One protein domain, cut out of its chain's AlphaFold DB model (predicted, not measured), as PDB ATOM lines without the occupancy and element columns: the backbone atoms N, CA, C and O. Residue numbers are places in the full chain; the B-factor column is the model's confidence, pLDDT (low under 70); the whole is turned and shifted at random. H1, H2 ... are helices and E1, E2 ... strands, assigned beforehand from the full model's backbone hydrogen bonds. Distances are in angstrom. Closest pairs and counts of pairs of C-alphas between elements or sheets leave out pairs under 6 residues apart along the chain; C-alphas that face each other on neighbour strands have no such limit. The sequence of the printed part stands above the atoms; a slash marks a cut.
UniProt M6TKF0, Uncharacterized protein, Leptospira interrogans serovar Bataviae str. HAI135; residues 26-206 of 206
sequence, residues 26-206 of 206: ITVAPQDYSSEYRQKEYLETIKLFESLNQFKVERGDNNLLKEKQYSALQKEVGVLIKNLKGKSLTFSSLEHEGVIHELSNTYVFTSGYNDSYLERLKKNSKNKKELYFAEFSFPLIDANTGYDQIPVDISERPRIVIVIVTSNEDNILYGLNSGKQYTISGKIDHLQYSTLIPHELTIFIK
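Overview. This is residues 26 to 206 of the 206 residues of an uncharacterized protein of Leptospira interrogans serovar Bataviae str. HAI135 (UniProt M6TKF0). A small closed barrel of five strands, E2, E3, E4, E6 and E5, has helices on its outside: H1 crosses over E2, and the long H3 runs slantwise over E5 with its residues 70 to 84. H2 packs on H3 as a hairpin, the very short H5 caps the barrel over E4 near E3, and the long link of residues 138 to 158 reaches far from the barrel. The printed part has 181 residues with five named helices and six named strands, in the order E1 H1 H2 H3 E2 H4 E3 E4 H5 E5 E6, and its class is mixed, helices and strands. The barrel is mixed too, with E4 and E6 its one parallel pair, and the short E1 is paired onto E5. The whole is compact, with a radius of gyration of the C-alphas of 17.0 A and spans of 49 by 48 by 29 A.

Along the chain. The longest strand, E2, residues 88 to 102, is 24.1 A from first to last C-alpha and bends by 109 degrees at residue 93. E5, residues 181 to 194, is 24.7 A long and bends by 107 degrees at residue 187. E3 is residues 132 to 137, 17.0 A; E4 is residues 159 to 166, 22.5 A; E6 is residues 200 to 205, with C-alpha 205 at (19.690, 7.460, 12.977). E1, residues 26 to 28, begins at C-alpha 26 at (26.563, 8.935, 21.675). The longest helix, H3, spans residues 63 to 84, 30.9 A, from C-alpha 63 at (21.529, 9.631, -20.419). H1 is residues 35 to 48, 20.4 A; H2 is residues 50 to 55; H4 is residues 115 to 125, 15.0 A; H5 is residues 169 to 173.

Arrangement. Round the ring, E2 and E3 are antiparallel, with N 97 and O 135 at 2.8 A. E3 and E4 form an antiparallel hairpin, with N 136 and O 162 at 2.8 A. E4 and E6 are parallel at 24 degrees, with N 163 and O 203 at 2.8 A. E6 and E5 form an antiparallel hairpin, with N 202 and O 192 at 2.8 A. E5 and E2 close the ring, antiparallel, with N 91 and O 184 at 2.8 A. The pairing is staggered: E2 pairs with E5 over residues 88 to 95 and with E3 over residues 95 to 102. E1 is antiparallel to E5, with N 27 and O 183 at 2.9 A. H3 is on the barrel, outside it, at a height of 7.6 A over the sheet; it lies over E5, slantwise to the strands at 41 degrees on the local plane, and the closest C-alphas are those of Ile 81 and Leu 191, 5.9 A. H1 is on the barrel, outside it, at a height of 8.6 A; it lies over E2 and runs across the strands, at 79 degrees on the local plane. H5 is on the barrel, outside it, at a height of 7.0 A, and only just over E4, on which 3 of its C-alphas fall. H4 is only just on the barrel, with 5 pairs of C-alphas within 10 A. H2 is not on the barrel; it touches residues 69 to 77 of H3 in a helical hairpin, opposite ways at a shallow tilt of 23 degrees, and the closest C-alphas are those of Phe 55 and Gln 69, 5.6 A. H1 and H3 are apart. Every O i to N i+4 pair is within hydrogen-bond range in H1, H3, H4 and H5; in H2 0 of 2 are, beside 2 of 3 O i to N i+3 pairs.

Size, cuts and confidence. The two C-alphas farthest apart, those of Asn 127 and Gly 146, are 52.4 A apart. The printed part has no cut and ends at the chain's last residue, 206. The links E2 to H4 and E3 to E4 are long. The mean pLDDT of the printed part is 75.6; 50 residues are under 70, among them residues 140 to 158.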
ATOM      1  N   ILE A  26      25.236   8.560  22.146       86.75
ATOM      2  CA  ILE A  26      26.563   8.935  21.675       86.75
ATOM      3  C   ILE A  26      27.471   8.954  22.896       86.75
ATOM      4  O   ILE A  26      27.207   9.670  23.860       86.75
ATOM      5  N   THR A  27      28.534   8.165  22.869       86.56
ATOM      6  CA  THR A  27      29.545   8.141  23.930       86.56
ATOM      7  C   THR A  27      30.926   8.209  23.316       86.56
ATOM      8  O   THR A  27      31.125   7.741  22.201       86.56
ATOM      9  N   VAL A  28      31.900   8.772  24.030       84.88
ATOM     10  CA  VAL A  28      33.298   8.722  23.582       84.88
ATOM     11  C   VAL A  28      33.713   7.256  23.443       84.88
ATOM     12  O   VAL A  28      33.456   6.457  24.345       84.88
ATOM     13  N   ALA A  29      34.313   6.907  22.307       79.88
ATOM     14  CA  ALA A  29      34.783   5.556  22.054       79.88
ATOM     15  C   ALA A  29      35.913   5.196  23.047       79.88
ATOM     16  O   ALA A  29      36.776   6.036  23.328       79.88
ATOM     17  N   PRO A  30      35.936   3.967  23.589       73.06
ATOM     18  CA  PRO A  30      37.069   3.441  24.345       73.06
ATOM     19  C   PRO A  30      38.395   3.608  23.585       73.06
ATOM     20  O   PRO A  30      38.446   3.377  22.378       73.06
ATOM     21  N   GLN A  31      39.472   3.963  24.295       60.19
ATOM     22  CA  GLN A  31      40.799   4.206  23.697       60.19
ATOM     23  C   GLN A  31      41.394   2.977  22.981       60.19
ATOM     24  O   GLN A  31      42.225   3.145  22.094       60.19
ATOM     25  N   ASP A  32      40.928   1.769  23.307       57.81
ATOM     26  CA  ASP A  32      41.476   0.499  22.810       57.81
ATOM     27  C   ASP A  32      40.754  -0.067  21.574       57.81
ATOM     28  O   ASP A  32      40.917  -1.244  21.242       57.81
ATOM     29  N   TYR A  33      39.943   0.726  20.864       64.38
ATOM     30  CA  TYR A  33      39.365   0.261  19.601       64.38
ATOM     31  C   TYR A  33      40.465   0.093  18.544       64.38
ATOM     32  O   TYR A  33      40.937   1.066  17.942       64.38
ATOM     33  N   SER A  34      40.874  -1.162  18.330       64.31
ATOM     34  CA  SER A  34      41.870  -1.517  17.324       64.31
ATOM     35  C   SER A  34      41.387  -1.122  15.930       64.31
ATOM     36  O   SER A  34      40.192  -1.111  15.614       64.31
ATOM     37  N   SER A  35      42.339  -0.780  15.075       67.88
ATOM     38  CA  SER A  35      42.083  -0.428  13.683       67.88
ATOM     39  C   SER A  35      41.430  -1.581  12.903       67.88
ATOM     40  O   SER A  35      40.538  -1.339  12.089       67.88
ATOM     41  N   GLU A  36      41.740  -2.831  13.264       69.00
ATOM     42  CA  GLU A  36      41.070  -4.040  12.767       69.00
ATOM     43  C   GLU A  36      39.558  -4.048  13.049       69.00
ATOM     44  O   GLU A  36      38.760  -4.373  12.168       69.00
ATOM     45  N   TYR A  37      39.134  -3.669  14.263       71.75
ATOM     46  CA  TYR A  37      37.710  -3.645  14.610       71.75
ATOM     47  C   TYR A  37      36.964  -2.598  13.781       71.75
ATOM     48  O   TYR A  37      35.895  -2.881  13.240       71.75
ATOM     49  N   ARG A  38      37.555  -1.405  13.624       72.62
ATOM     50  CA  ARG A  38      37.007  -0.344  12.763       72.62
ATOM     51  C   ARG A  38      36.837  -0.823  11.329       72.62
ATOM     52  O   ARG A  38      35.789  -0.621  10.721       72.62
ATOM     53  N   GLN A  39      37.865  -1.476  10.796       73.00
ATOM     54  CA  GLN A  39      37.843  -1.993   9.436       73.00
ATOM     55  C   GLN A  39      36.767  -3.066   9.268       73.00
ATOM     56  O   GLN A  39      36.033  -3.053   8.280       73.00
ATOM     57  N   LYS A  40      36.632  -3.973  10.240       75.94
ATOM     58  CA  LYS A  40      35.588  -4.996  10.239       75.94
ATOM     59  C   LYS A  40      34.191  -4.371  10.233       75.94
ATOM     60  O   LYS A  40      33.395  -4.727   9.371       75.94
ATOM     61  N   GLU A  41      33.922  -3.418  11.123       76.69
ATOM     62  CA  GLU A  41      32.627  -2.728  11.217       76.69
ATOM     63  C   GLU A  41      32.294  -1.959   9.925       76.69
ATOM     64  O   GLU A  41      31.178  -2.055   9.405       76.69
ATOM     65  N   TYR A  42      33.279  -1.275   9.333       78.19
ATOM     66  CA  TYR A  42      33.137  -0.615   8.035       78.19
ATOM     67  C   TYR A  42      32.802  -1.611   6.914       78.19
ATOM     68  O   TYR A  42      31.851  -1.407   6.158       78.19
ATOM     69  N   LEU A  43      33.548  -2.717   6.810       76.94
ATOM     70  CA  LEU A  43      33.328  -3.744   5.785       76.94
ATOM     71  C   LEU A  43      31.976  -4.443   5.950       76.94
ATOM     72  O   LEU A  43      31.302  -4.709   4.957       76.94
ATOM     73  N   GLU A  44      31.576  -4.746   7.182       77.12
ATOM     74  CA  GLU A  44      30.259  -5.309   7.490       77.12
ATOM     75  C   GLU A  44      29.143  -4.335   7.111       77.12
ATOM     76  O   GLU A  44      28.155  -4.749   6.504       77.12
ATOM     77  N   THR A  45      29.340  -3.040   7.367       77.69
ATOM     78  CA  THR A  45      28.390  -2.003   6.960       77.69
ATOM     79  C   THR A  45      28.297  -1.914   5.442       77.69
ATOM     80  O   THR A  45      27.195  -1.987   4.916       77.69
ATOM     81  N   ILE A  46      29.409  -1.849   4.704       75.81
ATOM     82  CA  ILE A  46      29.370  -1.813   3.230       75.81
ATOM     83  C   ILE A  46      28.700  -3.051   2.645       75.81
ATOM     84  O   ILE A  46      27.928  -2.924   1.696       75.81
ATOM     85  N   LYS A  47      28.943  -4.238   3.210       77.06
ATOM     86  CA  LYS A  47      28.312  -5.483   2.746       77.06
ATOM     87  C   LYS A  47      26.785  -5.422   2.783       77.06
ATOM     88  O   LYS A  47      26.147  -6.005   1.912       77.06
ATOM     89  N   LEU A  48      26.187  -4.681   3.723       70.25
ATOM     90  CA  LEU A  48      24.733  -4.446   3.744       70.25
ATOM     91  C   LEU A  48      24.211  -3.775   2.472       70.25
ATOM     92  O   LEU A  48      23.057  -3.971   2.093       70.25
ATOM     93  N   PHE A  49      25.060  -2.978   1.836       73.94
ATOM     94  CA  PHE A  49      24.718  -2.122   0.709       73.94
ATOM     95  C   PHE A  49      25.469  -2.527  -0.560       73.94
ATOM     96  O   PHE A  49      25.394  -1.833  -1.568       73.94
ATOM     97  N   GLU A  50      26.149  -3.675  -0.552       71.31
ATOM     98  CA  GLU A  50      26.911  -4.176  -1.694       71.31
ATOM     99  C   GLU A  50      26.006  -4.432  -2.906       71.31
ATOM    100  O   GLU A  50      26.407  -4.180  -4.040       71.31
ATOM    101  N   SER A  51      24.742  -4.813  -2.681       71.00
ATOM    102  CA  SER A  51      23.750  -4.923  -3.756       71.00
ATOM    103  C   SER A  51      23.463  -3.590  -4.455       71.00
ATOM    104  O   SER A  51      22.962  -3.605  -5.575       71.00
ATOM    105  N   LEU A  52      23.785  -2.440  -3.852       74.88
ATOM    106  CA  LEU A  52      23.635  -1.130  -4.490       74.88
ATOM    107  C   LEU A  52      24.758  -0.841  -5.491       74.88
ATOM    108  O   LEU A  52      24.546  -0.087  -6.440       74.88
ATOM    109  N   ASN A  53      25.917  -1.496  -5.349       68.69
ATOM    110  CA  ASN A  53      27.057  -1.304  -6.248       68.69
ATOM    111  C   ASN A  53      26.750  -1.721  -7.693       68.69
ATOM    112  O   ASN A  53      27.357  -1.192  -8.618       68.69
ATOM    113  N   GLN A  54      25.788  -2.625  -7.910       71.38
ATOM    114  CA  GLN A  54      25.375  -3.036  -9.258       71.38
ATOM    115  C   GLN A  54      24.677  -1.913 -10.053       71.38
ATOM    116  O   GLN A  54      24.454  -2.063 -11.251       71.38
ATOM    117  N   PHE A  55      24.304  -0.811  -9.392       72.25
ATOM    118  CA  PHE A  55      23.670   0.354 -10.015       72.25
ATOM    119  C   PHE A  55      24.611   1.560 -10.118       72.25
ATOM    120  O   PHE A  55      24.145   2.686 -10.315       72.25
ATOM    121  N   LYS A  56      25.924   1.348  -9.958       69.25
ATOM    122  CA  LYS A  56      26.921   2.384 -10.224       69.25
ATOM    123  C   LYS A  56      26.830   2.822 -11.682       69.25
ATOM    124  O   LYS A  56      26.678   2.002 -12.582       69.25
ATOM    125  N   VAL A  57      26.913   4.131 -11.871       67.00
ATOM    126  CA  VAL A  57      26.917   4.770 -13.184       67.00
ATOM    127  C   VAL A  57      28.368   5.023 -13.564       67.00
ATOM    128  O   VAL A  57      29.085   5.693 -12.817       67.00
ATOM    129  N   GLU A  58      28.797   4.527 -14.719       68.12
ATOM    130  CA  GLU A  58      30.164   4.717 -15.193       68.12
ATOM    131  C   GLU A  58      30.313   6.004 -16.012       68.12
ATOM    132  O   GLU A  58      29.375   6.550 -16.616       68.12
ATOM    133  N   ARG A  59      31.546   6.515 -16.046       56.91
ATOM    134  CA  ARG A  59      31.908   7.688 -16.843       56.91
ATOM    135  C   ARG A  59      31.918   7.313 -18.328       56.91
ATOM    136  O   ARG A  59      32.950   6.973 -18.885       56.91
ATOM    137  N   GLY A  60      30.755   7.393 -18.964       63.88
ATOM    138  CA  GLY A  60      30.563   7.024 -20.372       63.88
ATOM    139  C   GLY A  60      29.129   6.617 -20.698       63.88
ATOM    140  O   GLY A  60      28.729   6.662 -21.860       63.88
ATOM    141  N   ASP A  61      28.328   6.310 -19.674       71.81
ATOM    142  CA  ASP A  61      26.935   5.918 -19.854       71.81
ATOM    143  C   ASP A  61      26.104   7.037 -20.496       71.81
ATOM    144  O   ASP A  61      26.186   8.217 -20.121       71.81
ATOM    145  N   ASN A  62      25.270   6.665 -21.469       80.56
ATOM    146  CA  ASN A  62      24.329   7.594 -22.087       80.56
ATOM    147  C   ASN A  62      23.188   7.953 -21.115       80.56
ATOM    148  O   ASN A  62      22.894   7.221 -20.170       80.56
ATOM    149  N   ASN A  63      22.527   9.089 -21.350       79.50
ATOM    150  CA  ASN A  63      21.529   9.631 -20.419       79.50
ATOM    151  C   ASN A  63      20.368   8.660 -20.138       79.50
ATOM    152  O   ASN A  63      19.920   8.561 -19.001       79.50
ATOM    153  N   LEU A  64      19.934   7.890 -21.140       80.94
ATOM    154  CA  LEU A  64      18.855   6.912 -20.980       80.94
ATOM    155  C   LEU A  64      19.251   5.764 -20.036       80.94
ATOM    156  O   LEU A  64      18.457   5.333 -19.198       80.94
ATOM    157  N   LEU A  65      20.482   5.263 -20.163       79.00
ATOM    158  CA  LEU A  65      21.014   4.216 -19.292       79.00
ATOM    159  C   LEU A  65      21.144   4.726 -17.851       79.00
ATOM    160  O   LEU A  65      20.715   4.038 -16.923       79.00
ATOM    161  N   LYS A  66      21.636   5.961 -17.687       78.88
ATOM    162  CA  LYS A  66      21.760   6.644 -16.391       78.88
ATOM    163  C   LYS A  66      20.420   6.780 -15.681       78.88
ATOM    164  O   LYS A  66      20.305   6.409 -14.517       78.88
ATOM    165  N   GLU A  67      19.391   7.259 -16.376       80.88
ATOM    166  CA  GLU A  67      18.044   7.402 -15.811       80.88
ATOM    167  C   GLU A  67      17.455   6.054 -15.385       80.88
ATOM    168  O   GLU A  67      16.882   5.926 -14.297       80.88
ATOM    169  N   LYS A  68      17.629   5.018 -16.213       82.69
ATOM    170  CA  LYS A  68      17.141   3.669 -15.908       82.69
ATOM    171  C   LYS A  68      17.847   3.069 -14.690       82.69
ATOM    172  O   LYS A  68      17.171   2.506 -13.827       82.69
ATOM    173  N   GLN A  69      19.171   3.191 -14.609       81.25
ATOM    174  CA  GLN A  69      19.959   2.729 -13.462       81.25
ATOM    175  C   GLN A  69      19.603   3.505 -12.194       81.25
ATOM    176  O   GLN A  69      19.350   2.887 -11.163       81.25
ATOM    177  N   TYR A  70      19.474   4.830 -12.281       81.06
ATOM    178  CA  TYR A  70      19.078   5.667 -11.149       81.06
ATOM    179  C   TYR A  70      17.679   5.306 -10.634       81.06
ATOM    180  O   TYR A  70      17.475   5.149  -9.433       81.06
ATOM    181  N   SER A  71      16.711   5.086 -11.527       82.50
ATOM    182  CA  SER A  71      15.368   4.638 -11.137       82.50
ATOM    183  C   SER A  71      15.385   3.267 -10.450       82.50
ATOM    184  O   SER A  71      14.678   3.058  -9.462       82.50
ATOM    185  N   ALA A  72      16.192   2.326 -10.949       84.38
ATOM    186  CA  ALA A  72      16.346   1.007 -10.340       84.38
ATOM    187  C   ALA A  72      17.014   1.088  -8.958       84.38
ATOM    188  O   ALA A  72      16.512   0.493  -8.005       84.38
ATOM    189  N   LEU A  73      18.067   1.897  -8.830       84.19
ATOM    190  CA  LEU A  73      18.745   2.180  -7.570       84.19
ATOM    191  C   LEU A  73      17.786   2.757  -6.527       84.19
ATOM    192  O   LEU A  73      17.716   2.250  -5.413       84.19
ATOM    193  N   GLN A  74      16.999   3.775  -6.888       82.56
ATOM    194  CA  GLN A  74      16.029   4.393  -5.976       82.56
ATOM    195  C   GLN A  74      14.980   3.385  -5.479       82.56
ATOM    196  O   GLN A  74      14.565   3.430  -4.319       82.56
ATOM    197  N   LYS A  75      14.569   2.433  -6.328       85.06
ATOM    198  CA  LYS A  75      13.671   1.342  -5.918       85.06
ATOM    199  C   LYS A  75      14.340   0.401  -4.921       85.06
ATOM    200  O   LYS A  75      13.716   0.081  -3.911       85.06
ATOM    201  N   GLU A  76      15.580  -0.011  -5.177       85.56
ATOM    202  CA  GLU A  76      16.329  -0.901  -4.281       85.56
ATOM    203  C   GLU A  76      16.598  -0.235  -2.925       85.56
ATOM    204  O   GLU A  76      16.313  -0.819  -1.881       85.56
ATOM    205  N   VAL A  77      17.026   1.031  -2.924       84.19
ATOM    206  CA  VAL A  77      17.167   1.845  -1.705       84.19
ATOM    207  C   VAL A  77      15.831   1.925  -0.960       84.19
ATOM    208  O   VAL A  77      15.781   1.736   0.254       84.19
ATOM    209  N   GLY A  78      14.717   2.113  -1.671       83.94
ATOM    210  CA  GLY A  78      13.377   2.088  -1.083       83.94
ATOM    211  C   GLY A  78      13.014   0.756  -0.412       83.94
ATOM    212  O   GLY A  78      12.366   0.756   0.639       83.94
ATOM    213  N   VAL A  79      13.427  -0.378  -0.983       86.06
ATOM    214  CA  VAL A  79      13.250  -1.714  -0.383       86.06
ATOM    215  C   VAL A  79      14.134  -1.871   0.855       86.06
ATOM    216  O   VAL A  79      13.641  -2.289   1.904       86.06
ATOM    217  N   LEU A  80      15.402  -1.467   0.770       83.75
ATOM    218  CA  LEU A  80      16.341  -1.482   1.892       83.75
ATOM    219  C   LEU A  80      15.828  -0.676   3.080       83.75
ATOM    220  O   LEU A  80      15.789  -1.194   4.194       83.75
ATOM    221  N   ILE A  81      15.361   0.555   2.849       84.94
ATOM    222  CA  ILE A  81      14.784   1.400   3.903       84.94
ATOM    223  C   ILE A  81      13.611   0.690   4.567       84.94
ATOM    224  O   ILE A  81      13.540   0.663   5.788       84.94
ATOM    225  N   LYS A  82      12.691   0.093   3.800       85.94
ATOM    226  CA  LYS A  82      11.541  -0.623   4.380       85.94
ATOM    227  C   LYS A  82      11.970  -1.790   5.269       85.94
ATOM    228  O   LYS A  82      11.333  -2.021   6.289       85.94
ATOM    229  N   ASN A  83      13.038  -2.489   4.894       84.25
ATOM    230  CA  ASN A  83      13.540  -3.644   5.634       84.25
ATOM    231  C   ASN A  83      14.363  -3.256   6.866       84.25
ATOM    232  O   ASN A  83      14.356  -3.982   7.858       84.25
ATOM    233  N   LEU A  84      15.104  -2.150   6.792       84.00
ATOM    234  CA  LEU A  84      16.061  -1.737   7.815       84.00
ATOM    235  C   LEU A  84      15.491  -0.706   8.792       84.00
ATOM    236  O   LEU A  84      15.950  -0.629   9.929       84.00
ATOM    237  N   LYS A  85      14.479   0.069   8.393       88.12
ATOM    238  CA  LYS A  85      13.887   1.105   9.242       88.12
ATOM    239  C   LYS A  85      13.408   0.528  10.574       88.12
ATOM    240  O   LYS A  85      12.691  -0.468  10.619       88.12
ATOM    241  N   GLY A  86      13.777   1.199  11.659       86.00
ATOM    242  CA  GLY A  86      13.463   0.806  13.029       86.00
ATOM    243  C   GLY A  86      14.403  -0.244  13.617       86.00
ATOM    244  O   GLY A  86      14.350  -0.448  14.828       86.00
ATOM    245  N   LYS A  87      15.276  -0.873  12.815       85.38
ATOM    246  CA  LYS A  87      16.335  -1.739  13.343       85.38
ATOM    247  C   LYS A  87      17.377  -0.896  14.057       85.38
ATOM    248  O   LYS A  87      17.738   0.183  13.581       85.38
ATOM    249  N   SER A  88      17.843  -1.409  15.187       83.56
ATOM    250  CA  SER A  88      18.919  -0.779  15.934       83.56
ATOM    251  C   SER A  88      20.263  -1.038  15.258       83.56
ATOM    252  O   SER A  88      20.466  -2.065  14.612       83.56
ATOM    253  N   LEU A  89      21.168  -0.084  15.397       82.94
ATOM    254  CA  LEU A  89      22.508  -0.097  14.840       82.94
ATOM    255  C   LEU A  89      23.451   0.502  15.877       82.94
ATOM    256  O   LEU A  89      23.066   1.430  16.589       82.94
ATOM    257  N   THR A  90      24.664  -0.034  15.959       83.50
ATOM    258  CA  THR A  90      25.742   0.525  16.775       83.50
ATOM    259  C   THR A  90      26.990   0.602  15.915       83.50
ATOM    260  O   THR A  90      27.335  -0.374  15.256       83.50
ATOM    261  N   PHE A  91      27.624   1.764  15.926       85.81
ATOM    262  CA  PHE A  91      28.925   2.028  15.342       85.81
ATOM    263  C   PHE A  91      29.863   2.394  16.469       85.81
ATOM    264  O   PHE A  91      29.517   3.208  17.320       85.81
ATOM    265  N   SER A  92      31.030   1.789  16.504       83.12
ATOM    266  CA  SER A  92      31.856   1.797  17.700       83.12
ATOM    267  C   SER A  92      32.861   2.937  17.725       83.12
ATOM    268  O   SER A  92      33.301   3.336  18.802       83.12
ATOM    269  N   SER A  93      33.218   3.465  16.553       82.00
ATOM    270  CA  SER A  93      34.358   4.365  16.416       82.00
ATOM    271  C   SER A  93      34.227   5.299  15.211       82.00
ATOM    272  O   SER A  93      35.010   5.223  14.260       82.00
ATOM    273  N   LEU A  94      33.244   6.194  15.265       86.44
ATOM    274  CA  LEU A  94      33.032   7.224  14.250       86.44
ATOM    275  C   LEU A  94      33.575   8.576  14.702       86.44
ATOM    276  O   LEU A  94      33.469   8.926  15.875       86.44
ATOM    277  N   GLU A  95      34.114   9.358  13.782       87.12
ATOM    278  CA  GLU A  95      34.524  10.737  14.033       87.12
ATOM    279  C   GLU A  95      33.397  11.697  13.689       87.12
ATOM    280  O   GLU A  95      32.673  11.492  12.719       87.12
ATOM    281  N   HIS A  96      33.236  12.729  14.516       87.31
ATOM    282  CA  HIS A  96      32.276  13.795  14.257       87.31
ATOM    283  C   HIS A  96      32.773  14.690  13.120       87.31
ATOM    284  O   HIS A  96      33.861  15.269  13.200       87.31
ATOM    285  N   GLU A  97      31.949  14.822  12.092       82.19
ATOM    286  CA  GLU A  97      32.200  15.633  10.911       82.19
ATOM    287  C   GLU A  97      31.618  17.034  11.135       82.19
ATOM    288  O   GLU A  97      30.407  17.243  11.157       82.19
ATOM    289  N   GLY A  98      32.499  18.020  11.297       75.62
ATOM    290  CA  GLY A  98      32.115  19.428  11.240       75.62
ATOM    291  C   GLY A  98      31.265  19.930  12.413       75.62
ATOM    292  O   GLY A  98      31.701  19.904  13.566       75.62
ATOM    293  N   VAL A  99      30.116  20.528  12.082       76.00
ATOM    294  CA  VAL A  99      29.305  21.384  12.965       76.00
ATOM    295  C   VAL A  99      27.901  20.799  13.108       76.00
ATOM    296  O   VAL A  99      27.367  20.196  12.184       76.00
ATOM    297  N   ILE A 100      27.284  21.002  14.269       83.56
ATOM    298  CA  ILE A 100      25.889  20.631  14.516       83.56
ATOM    299  C   ILE A 100      24.967  21.600  13.762       83.56
ATOM    300  O   ILE A 100      25.149  22.817  13.824       83.56
ATOM    301  N   HIS A 101      23.966  21.072  13.059       80.94
ATOM    302  CA  HIS A 101      23.086  21.860  12.194       80.94
ATOM    303  C   HIS A 101      21.630  21.826  12.647       80.94
ATOM    304  O   HIS A 101      21.041  20.758  12.764       80.94
ATOM    305  N   GLU A 102      21.018  22.995  12.813       82.81
ATOM    306  CA  GLU A 102      19.575  23.145  13.025       82.81
ATOM    307  C   GLU A 102      18.796  23.001  11.712       82.81
ATOM    308  O   GLU A 102      19.051  23.719  10.741       82.81
ATOM    309  N   LEU A 103      17.784  22.129  11.688       80.19
ATOM    310  CA  LEU A 103      16.946  21.879  10.512       80.19
ATOM    311  C   LEU A 103      16.263  23.151   9.993       80.19
ATOM    312  O   LEU A 103      16.063  23.287   8.783       80.19
ATOM    313  N   SER A 104      15.875  24.062  10.885       72.31
ATOM    314  CA  SER A 104      15.243  25.332  10.521       72.31
ATOM    315  C   SER A 104      16.175  26.307   9.790       72.31
ATOM    316  O   SER A 104      15.687  27.104   8.987       72.31
ATOM    317  N   ASN A 105      17.494  26.215  10.003       66.50
ATOM    318  CA  ASN A 105      18.457  27.254   9.625       66.50
ATOM    319  C   ASN A 105      19.429  26.875   8.492       66.50
ATOM    320  O   ASN A 105      20.178  27.734   8.024       66.50
ATOM    321  N   THR A 106      19.425  25.637   7.984       59.09
ATOM    322  CA  THR A 106      20.479  25.179   7.057       59.09
ATOM    323  C   THR A 106      19.979  24.609   5.728       59.09
ATOM    324  O   THR A 106      20.067  23.410   5.486       59.09
ATOM    325  N   TYR A 107      19.562  25.476   4.795       52.06
ATOM    326  CA  TYR A 107      19.304  25.077   3.395       52.06
ATOM    327  C   TYR A 107      20.589  24.652   2.646       52.06
ATOM    328  O   TYR A 107      20.534  23.888   1.688       52.06
ATOM    329  N   VAL A 108      21.759  25.139   3.085       57.31
ATOM    330  CA  VAL A 108      23.062  24.856   2.451       57.31
ATOM    331  C   VAL A 108      23.659  23.524   2.922       57.31
ATOM    332  O   VAL A 108      24.256  22.821   2.114       57.31
ATOM    333  N   PHE A 109      23.466  23.141   4.189       57.22
ATOM    334  CA  PHE A 109      24.092  21.938   4.764       57.22
ATOM    335  C   PHE A 109      23.249  20.669   4.619       57.22
ATOM    336  O   PHE A 109      23.801  19.580   4.593       57.22
ATOM    337  N   THR A 110      21.931  20.785   4.430       62.91
ATOM    338  CA  THR A 110      21.111  19.646   3.982       62.91
ATOM    339  C   THR A 110      21.106  19.508   2.457       62.91
ATOM    340  O   THR A 110      20.298  18.753   1.911       62.91
ATOM    341  N   SER A 111      21.942  20.278   1.747       65.12
ATOM    342  CA  SER A 111      22.053  20.202   0.294       65.12
ATOM    343  C   SER A 111      22.522  18.806  -0.098       65.12
ATOM    344  O   SER A 111      23.561  18.335   0.349       65.12
ATOM    345  N   GLY A 112      21.716  18.125  -0.909       73.88
ATOM    346  CA  GLY A 112      21.957  16.742  -1.301       73.88
ATOM    347  C   GLY A 112      21.137  15.725  -0.517       73.88
ATOM    348  O   GLY A 112      20.968  14.624  -1.029       73.88
ATOM    349  N   TYR A 113      20.559  16.053   0.644       84.50
ATOM    350  CA  TYR A 113      19.620  15.158   1.329       84.50
ATOM    351  C   TYR A 113      18.270  15.093   0.604       84.50
ATOM    352  O   TYR A 113      17.856  16.019  -0.089       84.50
ATOM    353  N   ASN A 114      17.548  13.990   0.781       84.44
ATOM    354  CA  ASN A 114      16.249  13.784   0.156       84.44
ATOM    355  C   ASN A 114      15.209  14.806   0.658       84.44
ATOM    356  O   ASN A 114      14.766  14.743   1.807       84.44
ATOM    357  N   ASP A 115      14.744  15.689  -0.229       82.62
ATOM    358  CA  ASP A 115      13.766  16.738   0.101       82.62
ATOM    359  C   ASP A 115      12.480  16.187   0.729       82.62
ATOM    360  O   ASP A 115      11.952  16.744   1.690       82.62
ATOM    361  N   SER A 116      11.978  15.049   0.237       84.12
ATOM    362  CA  SER A 116      10.769  14.428   0.791       84.12
ATOM    363  C   SER A 116      10.983  13.953   2.231       84.12
ATOM    364  O   SER A 116      10.079  14.062   3.066       84.12
ATOM    365  N   TYR A 117      12.181  13.459   2.550       87.38
ATOM    366  CA  TYR A 117      12.564  13.111   3.913       87.38
ATOM    367  C   TYR A 117      12.653  14.352   4.807       87.38
ATOM    368  O   TYR A 117      12.059  14.353   5.887       87.38
ATOM    369  N   LEU A 118      13.304  15.422   4.347       85.69
ATOM    370  CA  LEU A 118      13.410  16.684   5.088       85.69
ATOM    371  C   LEU A 118      12.040  17.310   5.361       85.69
ATOM    372  O   LEU A 118      11.733  17.668   6.497       85.69
ATOM    373  N   GLU A 119      11.170  17.376   4.356       84.06
ATOM    374  CA  GLU A 119       9.811  17.897   4.514       84.06
ATOM    375  C   GLU A 119       8.977  17.034   5.469       84.06
ATOM    376  O   GLU A 119       8.199  17.557   6.274       84.06
ATOM    377  N   ARG A 120       9.181  15.709   5.468       86.19
ATOM    378  CA  ARG A 120       8.586  14.815   6.473       86.19
ATOM    379  C   ARG A 120       9.078  15.152   7.879       86.19
ATOM    380  O   ARG A 120       8.259  15.180   8.799       86.19
ATOM    381  N   LEU A 121      10.378  15.394   8.061       85.69
ATOM    382  CA  LEU A 121      10.940  15.804   9.351       85.69
ATOM    383  C   LEU A 121      10.327  17.127   9.813       85.69
ATOM    384  O   LEU A 121       9.752  17.163  10.899       85.69
ATOM    385  N   LYS A 122      10.328  18.161   8.963       80.00
ATOM    386  CA  LYS A 122       9.730  19.474   9.263       80.00
ATOM    387  C   LYS A 122       8.253  19.360   9.624       80.00
ATOM    388  O   LYS A 122       7.814  19.912  10.630       80.00
ATOM    389  N   LYS A 123       7.467  18.604   8.847       79.56
ATOM    390  CA  LYS A 123       6.034  18.391   9.111       79.56
ATOM    391  C   LYS A 123       5.794  17.697  10.450       79.56
ATOM    392  O   LYS A 123       4.887  18.099  11.172       79.56
ATOM    393  N   ASN A 124       6.600  16.693  10.789       72.50
ATOM    394  CA  ASN A 124       6.508  16.000  12.075       72.50
ATOM    395  C   ASN A 124       7.009  16.867  13.245       72.50
ATOM    396  O   ASN A 124       6.564  16.678  14.374       72.50
ATOM    397  N   SER A 125       7.879  17.839  12.964       70.75
ATOM    398  CA  SER A 125       8.419  18.807  13.926       70.75
ATOM    399  C   SER A 125       7.444  19.932  14.281       70.75
ATOM    400  O   SER A 125       7.644  20.598  15.294       70.75
ATOM    401  N   LYS A 126       6.369  20.137  13.496       59.38
ATOM    402  CA  LYS A 126       5.461  21.304  13.582       59.38
ATOM    403  C   LYS A 126       4.807  21.562  14.946       59.38
ATOM    404  O   LYS A 126       4.197  22.610  15.093       59.38
ATOM    405  N   ASN A 127       4.939  20.668  15.931       54.03
ATOM    406  CA  ASN A 127       4.389  20.883  17.270       54.03
ATOM    407  C   ASN A 127       5.363  20.729  18.456       54.03
ATOM    408  O   ASN A 127       4.945  21.092  19.552       54.03
ATOM    409  N   LYS A 128       6.602  20.212  18.335       58.75
ATOM    410  CA  LYS A 128       7.499  20.008  19.503       58.75
ATOM    411  C   LYS A 128       8.989  19.941  19.110       58.75
ATOM    412  O   LYS A 128       9.423  18.901  18.632       58.75
ATOM    413  N   LYS A 129       9.733  21.000  19.470       67.62
ATOM    414  CA  LYS A 129      11.208  21.160  19.478       67.62
ATOM    415  C   LYS A 129      11.904  21.231  18.107       67.62
ATOM    416  O   LYS A 129      11.482  20.576  17.162       67.62
ATOM    417  N   GLU A 130      12.948  22.059  18.038       80.75
ATOM    418  CA  GLU A 130      13.884  22.148  16.905       80.75
ATOM    419  C   GLU A 130      14.589  20.798  16.698       80.75
ATOM    420  O   GLU A 130      14.775  20.046  17.663       80.75
ATOM    421  N   LEU A 131      14.933  20.468  15.450       85.81
ATOM    422  CA  LEU A 131      15.684  19.256  15.118       85.81
ATOM    423  C   LEU A 131      17.108  19.615  14.721       85.81
ATOM    424  O   LEU A 131      17.332  20.570  13.987       85.81
ATOM    425  N   TYR A 132      18.044  18.778  15.142       86.25
ATOM    426  CA  TYR A 132      19.468  18.950  14.926       86.25
ATOM    427  C   TYR A 132      20.037  17.753  14.180       86.25
ATOM    428  O   TYR A 132      19.635  16.609  14.433       86.25
ATOM    429  N   PHE A 133      20.989  18.035  13.297       87.81
ATOM    430  CA  PHE A 133      21.798  17.066  12.579       87.81
ATOM    431  C   PHE A 133      23.242  17.123  13.059       87.81
ATOM    432  O   PHE A 133      23.795  18.206  13.240       87.81
ATOM    433  N   ALA A 134      23.847  15.955  13.223       89.19
ATOM    434  CA  ALA A 134      25.285  15.812  13.392       89.19
ATOM    435  C   ALA A 134      25.760  14.669  12.497       89.19
ATOM    436  O   ALA A 134      25.176  13.579  12.520       89.19
ATOM    437  N   GLU A 135      26.777  14.944  11.687       90.12
ATOM    438  CA  GLU A 135      27.360  13.976  10.770       90.12
ATOM    439  C   GLU A 135      28.539  13.269  11.425       90.12
ATOM    440  O   GLU A 135      29.297  13.844  12.206       90.12
ATOM    441  N   PHE A 136      28.692  11.997  11.094       89.25
ATOM    442  CA  PHE A 136      29.787  11.175  11.555       89.25
ATOM    443  C   PHE A 136      30.265  10.273  10.431       89.25
ATOM    444  O   PHE A 136      29.472   9.796   9.616       89.25
ATOM    445  N   SER A 137      31.556   9.989  10.408       87.44
ATOM    446  CA  SER A 137      32.148   9.096   9.420       87.44
ATOM    447  C   SER A 137      33.185   8.194  10.069       87.44
ATOM    448  O   SER A 137      33.617   8.402  11.203       87.44
ATOM    449  N   PHE A 138      33.571   7.140   9.359       80.69
ATOM    450  CA  PHE A 138      34.749   6.398   9.768       80.69
ATOM    451  C   PHE A 138      35.996   7.236   9.455       80.69
ATOM    452  O   PHE A 138      36.093   7.731   8.329       80.69
ATOM    453  N   PRO A 139      36.960   7.350  10.388       74.12
ATOM    454  CA  PRO A 139      38.211   8.051  10.127       74.12
ATOM    455  C   PRO A 139      38.895   7.493   8.883       74.12
ATOM    456  O   PRO A 139      39.224   6.303   8.819       74.12
ATOM    457  N   LEU A 140      39.115   8.363   7.902       65.94
ATOM    458  CA  LEU A 140      39.918   8.073   6.723       65.94
ATOM    459  C   LEU A 140      41.355   8.494   7.040       65.94
ATOM    460  O   LEU A 140      41.594   9.655   7.362       65.94
ATOM    461  N   ILE A 141      42.309   7.567   6.977       55.28
ATOM    462  CA  ILE A 141      43.728   7.883   7.186       55.28
ATOM    463  C   ILE A 141      44.442   7.749   5.849       55.28
ATOM    464  O   ILE A 141      44.320   6.722   5.181       55.28
ATOM    465  N   ASP A 142      45.162   8.807   5.470       47.97
ATOM    466  CA  ASP A 142      45.908   8.874   4.220       47.97
ATOM    467  C   ASP A 142      46.984   7.772   4.181       47.97
ATOM    468  O   ASP A 142      47.704   7.525   5.153       47.97
ATOM    469  N   ALA A 143      47.037   7.043   3.072       45.38
ATOM    470  CA  ALA A 143      47.717   5.764   2.958       45.38
ATOM    471  C   ALA A 143      49.236   5.922   3.130       45.38
ATOM    472  O   ALA A 143      49.843   6.651   2.352       45.38
ATOM    473  N   ASN A 144      49.836   5.233   4.120       43.84
ATOM    474  CA  ASN A 144      51.209   4.664   4.108       43.84
ATOM    475  C   ASN A 144      51.765   4.297   5.505       43.84
ATOM    476  O   ASN A 144      52.950   4.495   5.767       43.84
ATOM    477  N   THR A 145      50.972   3.737   6.426       40.69
ATOM    478  CA  THR A 145      51.515   3.328   7.746       40.69
ATOM    479  C   THR A 145      51.373   1.854   8.108       40.69
ATOM    480  O   THR A 145      51.666   1.507   9.242       40.69
ATOM    481  N   GLY A 146      51.076   0.976   7.140       38.47
ATOM    482  CA  GLY A 146      51.161  -0.479   7.313       38.47
ATOM    483  C   GLY A 146      50.100  -1.063   8.254       38.47
ATOM    484  O   GLY A 146      49.869  -0.548   9.334       38.47
ATOM    485  N   TYR A 147      49.499  -2.174   7.818       39.12
ATOM    486  CA  TYR A 147      48.519  -2.994   8.542       39.12
ATOM    487  C   TYR A 147      47.232  -2.246   9.012       39.12
ATOM    488  O   TYR A 147      47.248  -1.241   9.715       39.12
ATOM    489  N   ASP A 148      46.071  -2.760   8.591       44.56
ATOM    490  CA  ASP A 148      44.769  -2.553   9.259       44.56
ATOM    491  C   ASP A 148      44.072  -1.176   9.159       44.56
ATOM    492  O   ASP A 148      43.513  -0.694  10.139       44.56
ATOM    493  N   GLN A 149      44.026  -0.530   7.987       52.66
ATOM    494  CA  GLN A 149      43.326   0.762   7.793       52.66
ATOM    495  C   GLN A 149      42.231   0.679   6.709       52.66
ATOM    496  O   GLN A 149      42.315  -0.153   5.803       52.66
ATOM    497  N   ILE A 150      41.179   1.518   6.795       53.78
ATOM    498  CA  ILE A 150      40.181   1.660   5.712       53.78
ATOM    499  C   ILE A 150      40.921   2.262   4.510       53.78
ATOM    500  O   ILE A 150      41.433   3.374   4.629       53.78
ATOM    501  N   PRO A 151      41.044   1.545   3.379       49.34
ATOM    502  CA  PRO A 151      41.875   1.999   2.274       49.34
ATOM    503  C   PRO A 151      41.351   3.320   1.699       49.34
ATOM    504  O   PRO A 151      40.157   3.450   1.436       49.34
ATOM    505  N   VAL A 152      42.265   4.268   1.459       48.16
ATOM    506  CA  VAL A 152      42.004   5.572   0.813       48.16
ATOM    507  C   VAL A 152      41.415   5.415  -0.585       48.16
ATOM    508  O   VAL A 152      40.741   6.319  -1.076       48.16
ATOM    509  N   ASP A 153      41.602   4.252  -1.214       51.28
ATOM    510  CA  ASP A 153      40.943   3.919  -2.471       51.28
ATOM    511  C   ASP A 153      39.460   3.552  -2.259       51.28
ATOM    512  O   ASP A 153      38.994   2.435  -2.487       51.28
ATOM    513  N   ILE A 154      38.700   4.538  -1.778       51.41
ATOM    514  CA  ILE A 154      37.236   4.556  -1.748       51.41
ATOM    515  C   ILE A 154      36.651   4.865  -3.133       51.41
ATOM    516  O   ILE A 154      35.440   4.993  -3.268       51.41
ATOM    517  N   SER A 155      37.460   4.974  -4.195       51.84
ATOM    518  CA  SER A 155      36.924   5.209  -5.543       51.84
ATOM    519  C   SER A 155      35.964   4.086  -5.970       51.84
ATOM    520  O   SER A 155      34.951   4.332  -6.628       51.84
ATOM    521  N   GLU A 156      36.205   2.863  -5.485       57.16
ATOM    522  CA  GLU A 156      35.346   1.703  -5.705       57.16
ATOM    523  C   GLU A 156      34.312   1.454  -4.595       57.16
ATOM    524  O   GLU A 156      33.486   0.546  -4.726       57.16
ATOM    525  N   ARG A 157      34.303   2.209  -3.493       65.62
ATOM    526  CA  ARG A 157      33.445   1.919  -2.330       65.62
ATOM    527  C   ARG A 157      32.725   3.164  -1.836       65.62
ATOM    528  O   ARG A 157      33.345   4.212  -1.722       65.62
ATOM    529  N   PRO A 158      31.428   3.078  -1.504       69.75
ATOM    530  CA  PRO A 158      30.735   4.246  -1.001       69.75
ATOM    531  C   PRO A 158      31.359   4.715   0.320       69.75
ATOM    532  O   PRO A 158      31.632   3.910   1.215       69.75
ATOM    533  N   ARG A 159      31.546   6.029   0.457       80.00
ATOM    534  CA  ARG A 159      31.740   6.677   1.755       80.00
ATOM    535  C   ARG A 159      30.498   6.408   2.598       80.00
ATOM    536  O   ARG A 159      29.382   6.525   2.099       80.00
ATOM    537  N   ILE A 160      30.685   6.037   3.859       83.31
ATOM    538  CA  ILE A 160      29.574   5.860   4.797       83.31
ATOM    539  C   ILE A 160      29.516   7.104   5.677       83.31
ATOM    540  O   ILE A 160      30.485   7.410   6.371       83.31
ATOM    541  N   VAL A 161      28.375   7.787   5.646       88.75
ATOM    542  CA  VAL A 161      28.065   8.930   6.508       88.75
ATOM    543  C   VAL A 161      26.890   8.557   7.400       88.75
ATOM    544  O   VAL A 161      25.864   8.055   6.939       88.75
ATOM    545  N   ILE A 162      27.045   8.782   8.696       91.12
ATOM    546  CA  ILE A 162      26.041   8.516   9.712       91.12
ATOM    547  C   ILE A 162      25.522   9.867  10.173       91.12
ATOM    548  O   ILE A 162      26.273  10.682  10.694       91.12
ATOM    549  N   VAL A 163      24.230  10.099   9.982       91.56
ATOM    550  CA  VAL A 163      23.579  11.356  10.340       91.56
ATOM    551  C   VAL A 163      22.654  11.102  11.510       91.56
ATOM    552  O   VAL A 163      21.664  10.374  11.405       91.56
ATOM    553  N   ILE A 164      22.954  11.721  12.640       90.88
ATOM    554  CA  ILE A 164      22.080  11.681  13.805       90.88
ATOM    555  C   ILE A 164      21.022  12.763  13.664       90.88
ATOM    556  O   ILE A 164      21.352  13.903  13.363       90.88
ATOM    557  N   VAL A 165      19.759  12.415  13.916       88.62
ATOM    558  CA  VAL A 165      18.637  13.361  13.929       88.62
ATOM    559  C   VAL A 165      18.026  13.389  15.325       88.62
ATOM    560  O   VAL A 165      17.401  12.422  15.754       88.62
ATOM    561  N   THR A 166      18.155  14.500  16.047       86.31
ATOM    562  CA  THR A 166      17.669  14.602  17.436       86.31
ATOM    563  C   THR A 166      16.977  15.930  17.715       86.31
ATOM    564  O   THR A 166      17.227  16.918  17.045       86.31
ATOM    565  N   SER A 167      16.097  15.955  18.718       81.75
ATOM    566  CA  SER A 167      15.467  17.188  19.235       81.75
ATOM    567  C   SER A 167      16.115  17.700  20.527       81.75
ATOM    568  O   SER A 167      15.537  18.518  21.246       81.75
ATOM    569  N   ASN A 168      17.266  17.133  20.889       73.00
ATOM    570  CA  ASN A 168      17.927  17.346  22.168       73.00
ATOM    571  C   ASN A 168      19.411  17.658  21.944       73.00
ATOM    572  O   ASN A 168      20.261  16.785  22.130       73.00
ATOM    573  N   GLU A 169      19.693  18.886  21.504       69.06
ATOM    574  CA  GLU A 169      21.053  19.397  21.295       69.06
ATOM    575  C   GLU A 169      21.890  19.266  22.576       69.06
ATOM    576  O   GLU A 169      22.910  18.574  22.591       69.06
ATOM    577  N   ASP A 170      21.376  19.812  23.680       60.59
ATOM    578  CA  ASP A 170      22.114  19.995  24.935       60.59
ATOM    579  C   ASP A 170      22.543  18.700  25.643       60.59
ATOM    580  O   ASP A 170      23.496  18.714  26.414       60.59
ATOM    581  N   ASN A 171      21.854  17.571  25.421       62.84
ATOM    582  CA  ASN A 171      22.186  16.312  26.113       62.84
ATOM    583  C   ASN A 171      22.946  15.301  25.255       62.84
ATOM    584  O   ASN A 171      23.602  14.424  25.810       62.84
ATOM    585  N   ILE A 172      22.780  15.344  23.931       68.31
ATOM    586  CA  ILE A 172      23.319  14.310  23.034       68.31
ATOM    587  C   ILE A 172      24.457  14.867  22.181       68.31
ATOM    588  O   ILE A 172      25.420  14.152  21.926       68.31
ATOM    589  N   LEU A 173      24.362  16.128  21.750       75.50
ATOM    590  CA  LEU A 173      25.319  16.732  20.822       75.50
ATOM    591  C   LEU A 173      26.303  17.688  21.521       75.50
ATOM    592  O   LEU A 173      27.397  17.929  21.012       75.50
ATOM    593  N   TYR A 174      25.958  18.201  22.704       65.62
ATOM    594  CA  TYR A 174      26.842  19.065  23.486       65.62
ATOM    595  C   TYR A 174      28.117  18.316  23.917       65.62
ATOM    596  O   TYR A 174      28.061  17.323  24.642       65.62
ATOM    597  N   GLY A 175      29.283  18.793  23.472       71.50
ATOM    598  CA  GLY A 175      30.587  18.177  23.761       71.50
ATOM    599  C   GLY A 175      31.144  17.276  22.651       71.50
ATOM    600  O   GLY A 175      32.166  16.606  22.858       71.50
ATOM    601  N   LEU A 176      30.508  17.261  21.474       82.94
ATOM    602  CA  LEU A 176      31.118  16.729  20.260       82.94
ATOM    603  C   LEU A 176      32.326  17.586  19.866       82.94
ATOM    604  O   LEU A 176      32.204  18.780  19.609       82.94
ATOM    605  N   ASN A 177      33.499  16.960  19.819       78.06
ATOM    606  CA  ASN A 177      34.757  17.596  19.463       78.06
ATOM    607  C   ASN A 177      35.313  16.928  18.210       78.06
ATOM    608  O   ASN A 177      35.336  15.700  18.108       78.06
ATOM    609  N   SER A 178      35.836  17.745  17.300       70.94
ATOM    610  CA  SER A 178      36.615  17.247  16.168       70.94
ATOM    611  C   SER A 178      37.835  16.452  16.661       70.94
ATOM    612  O   SER A 178      38.434  16.789  17.689       70.94
ATOM    613  N   GLY A 179      38.170  15.365  15.959       69.62
ATOM    614  CA  GLY A 179      39.291  14.474  16.289       69.62
ATOM    615  C   GLY A 179      39.037  13.499  17.444       69.62
ATOM    616  O   GLY A 179      39.942  12.757  17.824       69.62
ATOM    617  N   LYS A 180      37.827  13.479  18.022       80.94
ATOM    618  CA  LYS A 180      37.393  12.409  18.929       80.94
ATOM    619  C   LYS A 180      36.552  11.383  18.184       80.94
ATOM    620  O   LYS A 180      35.757  11.724  17.313       80.94
ATOM    621  N   GLN A 181      36.707  10.133  18.602       85.19
ATOM    622  CA  GLN A 181      35.909   9.014  18.125       85.19
ATOM    623  C   GLN A 181      34.774   8.728  19.102       85.19
ATOM    624  O   GLN A 181      34.927   8.854  20.322       85.19
ATOM    625  N   TYR A 182      33.635   8.339  18.552       86.31
ATOM    626  CA  TYR A 182      32.390   8.141  19.264       86.31
ATOM    627  C   TYR A 182      31.791   6.782  18.924       86.31
ATOM    628  O   TYR A 182      31.745   6.364  17.767       86.31
ATOM    629  N   THR A 183      31.283   6.120  19.957       87.25
ATOM    630  CA  THR A 183      30.334   5.028  19.814       87.25
ATOM    631  C   THR A 183      28.941   5.627  19.672       87.25
ATOM    632  O   THR A 183      28.465   6.339  20.560       87.25
ATOM    633  N   ILE A 184      28.289   5.347  18.552       87.25
ATOM    634  CA  ILE A 184      26.972   5.859  18.190       87.25
ATOM    635  C   ILE A 184      26.030   4.687  18.070       87.25
ATOM    636  O   ILE A 184      26.293   3.745  17.329       87.25
ATOM    637  N   SER A 185      24.893   4.765  18.741       87.12
ATOM    638  CA  SER A 185      23.836   3.792  18.532       87.12
ATOM    639  C   SER A 185      22.463   4.422  18.480       87.12
ATOM    640  O   SER A 185      22.234   5.473  19.069       87.12
ATOM    641  N   GLY A 186      21.549   3.774  17.769       87.44
ATOM    642  CA  GLY A 186      20.166   4.209  17.632       87.44
ATOM    643  C   GLY A 186      19.440   3.401  16.569       87.44
ATOM    644  O   GLY A 186      19.937   2.373  16.104       87.44
ATOM    645  N   LYS A 187      18.249   3.849  16.180       89.12
ATOM    646  CA  LYS A 187      17.417   3.169  15.184       89.12
ATOM    647  C   LYS A 187      17.522   3.845  13.829       89.12
ATOM    648  O   LYS A 187      17.446   5.067  13.728       89.12
ATOM    649  N   ILE A 188      17.610   3.042  12.773       89.50
ATOM    650  CA  ILE A 188      17.600   3.543  11.393       89.50
ATOM    651  C   ILE A 188      16.247   4.210  11.113       89.50
ATOM    652  O   ILE A 188      15.205   3.553  11.161       89.50
ATOM    653  N   ASP A 189      16.238   5.496  10.775       90.62
ATOM    654  CA  ASP A 189      15.031   6.222  10.349       90.62
ATOM    655  C   ASP A 189      14.937   6.335   8.821       90.62
ATOM    656  O   ASP A 189      13.841   6.276   8.241       90.62
ATOM    657  N   HIS A 190      16.085   6.504   8.163       92.00
ATOM    658  CA  HIS A 190      16.179   6.668   6.719       92.00
ATOM    659  C   HIS A 190      17.551   6.249   6.187       92.00
ATOM    660  O   HIS A 190      18.518   6.142   6.936       92.00
ATOM    661  N   LEU A 191      17.613   6.009   4.881       90.00
ATOM    662  CA  LEU A 191      18.840   5.735   4.147       90.00
ATOM    663  C   LEU A 191      18.792   6.537   2.858       90.00
ATOM    664  O   LEU A 191      17.722   6.707   2.273       90.00
ATOM    665  N   GLN A 192      19.950   6.962   2.397       88.38
ATOM    666  CA  GLN A 192      20.102   7.605   1.110       88.38
ATOM    667  C   GLN A 192      21.382   7.110   0.453       88.38
ATOM    668  O   GLN A 192      22.368   6.837   1.128       88.38
ATOM    669  N   TYR A 193      21.352   6.997  -0.872       83.88
ATOM    670  CA  TYR A 193      22.529   6.668  -1.658       83.88
ATOM    671  C   TYR A 193      22.735   7.726  -2.742       83.88
ATOM    672  O   TYR A 193      21.845   7.961  -3.563       83.88
ATOM    673  N   SER A 194      23.906   8.354  -2.735       79.06
ATOM    674  CA  SER A 194      24.373   9.290  -3.749       79.06
ATOM    675  C   SER A 194      25.300   8.578  -4.730       79.06
ATOM    676  O   SER A 194      26.281   7.943  -4.343       79.06
ATOM    677  N   THR A 195      24.996   8.701  -6.022       71.62
ATOM    678  CA  THR A 195      25.847   8.195  -7.109       71.62
ATOM    679  C   THR A 195      26.882   9.212  -7.578       71.62
ATOM    680  O   THR A 195      27.689   8.873  -8.444       71.62
ATOM    681  N   LEU A 196      26.887  10.433  -7.027       70.25
ATOM    682  CA  LEU A 196      27.980  11.381  -7.251       70.25
ATOM    683  C   LEU A 196      29.287  10.750  -6.769       70.25
ATOM    684  O   LEU A 196      29.250   9.908  -5.885       70.25
ATOM    685  N   ILE A 197      30.416  11.084  -7.393       67.81
ATOM    686  CA  ILE A 197      31.725  10.558  -6.988       67.81
ATOM    687  C   ILE A 197      32.336  11.531  -5.961       67.81
ATOM    688  O   ILE A 197      32.394  12.725  -6.268       67.81
ATOM    689  N   PRO A 198      32.820  11.051  -4.797       69.25
ATOM    690  CA  PRO A 198      32.767   9.659  -4.340       69.25
ATOM    691  C   PRO A 198      31.336   9.237  -3.996       69.25
ATOM    692  O   PRO A 198      30.578  10.029  -3.436       69.25
ATOM    693  N   HIS A 199      30.977   7.991  -4.337       76.06
ATOM    694  CA  HIS A 199      29.670   7.443  -3.973       76.06
ATOM    695  C   HIS A 199      29.476   7.564  -2.466       76.06
ATOM    696  O   HIS A 199      30.418   7.340  -1.710       76.06
ATOM    697  N   GLU A 200      28.269   7.891  -2.022       82.31
ATOM    698  CA  GLU A 200      28.005   8.101  -0.602       82.31
ATOM    699  C   GLU A 200      26.744   7.364  -0.177       82.31
ATOM    700  O   GLU A 200      25.696   7.462  -0.814       82.31
ATOM    701  N   LEU A 201      26.855   6.619   0.913       85.44
ATOM    702  CA  LEU A 201      25.746   6.032   1.630       85.44
ATOM    703  C   LEU A 201      25.541   6.818   2.923       85.44
ATOM    704  O   LEU A 201      26.373   6.771   3.829       85.44
ATOM    705  N   THR A 202      24.388   7.462   3.033       89.44
ATOM    706  CA  THR A 202      23.987   8.221   4.214       89.44
ATOM    707  C   THR A 202      22.979   7.410   5.026       89.44
ATOM    708  O   THR A 202      21.922   7.020   4.517       89.44
ATOM    709  N   ILE A 203      23.282   7.154   6.298       90.81
ATOM    710  CA  ILE A 203      22.427   6.420   7.239       90.81
ATOM    711  C   ILE A 203      21.906   7.396   8.291       90.81
ATOM    712  O   ILE A 203      22.674   7.896   9.106       90.81
ATOM    713  N   PHE A 204      20.595   7.638   8.307       92.19
ATOM    714  CA  PHE A 204      19.967   8.522   9.289       92.19
ATOM    715  C   PHE A 204      19.502   7.729  10.510       92.19
ATOM    716  O   PHE A 204      18.725   6.777  10.370       92.19
ATOM    717  N   ILE A 205      19.931   8.146  11.701       90.56
ATOM    718  CA  ILE A 205      19.690   7.460  12.977       90.56
ATOM    719  C   ILE A 205      18.930   8.369  13.951       90.56
ATOM    720  O   ILE A 205      19.177   9.575  14.012       90.56
ATOM    721  N   LYS A 206      17.999   7.777  14.707       87.62
ATOM    722  CA  LYS A 206      17.182   8.412  15.754       87.62
ATOM    723  C   LYS A 206      17.123   7.604  17.044       87.62
ATOM    724  O   LYS A 206      17.426   6.390  17.012       87.62
TER     725      LYS A 206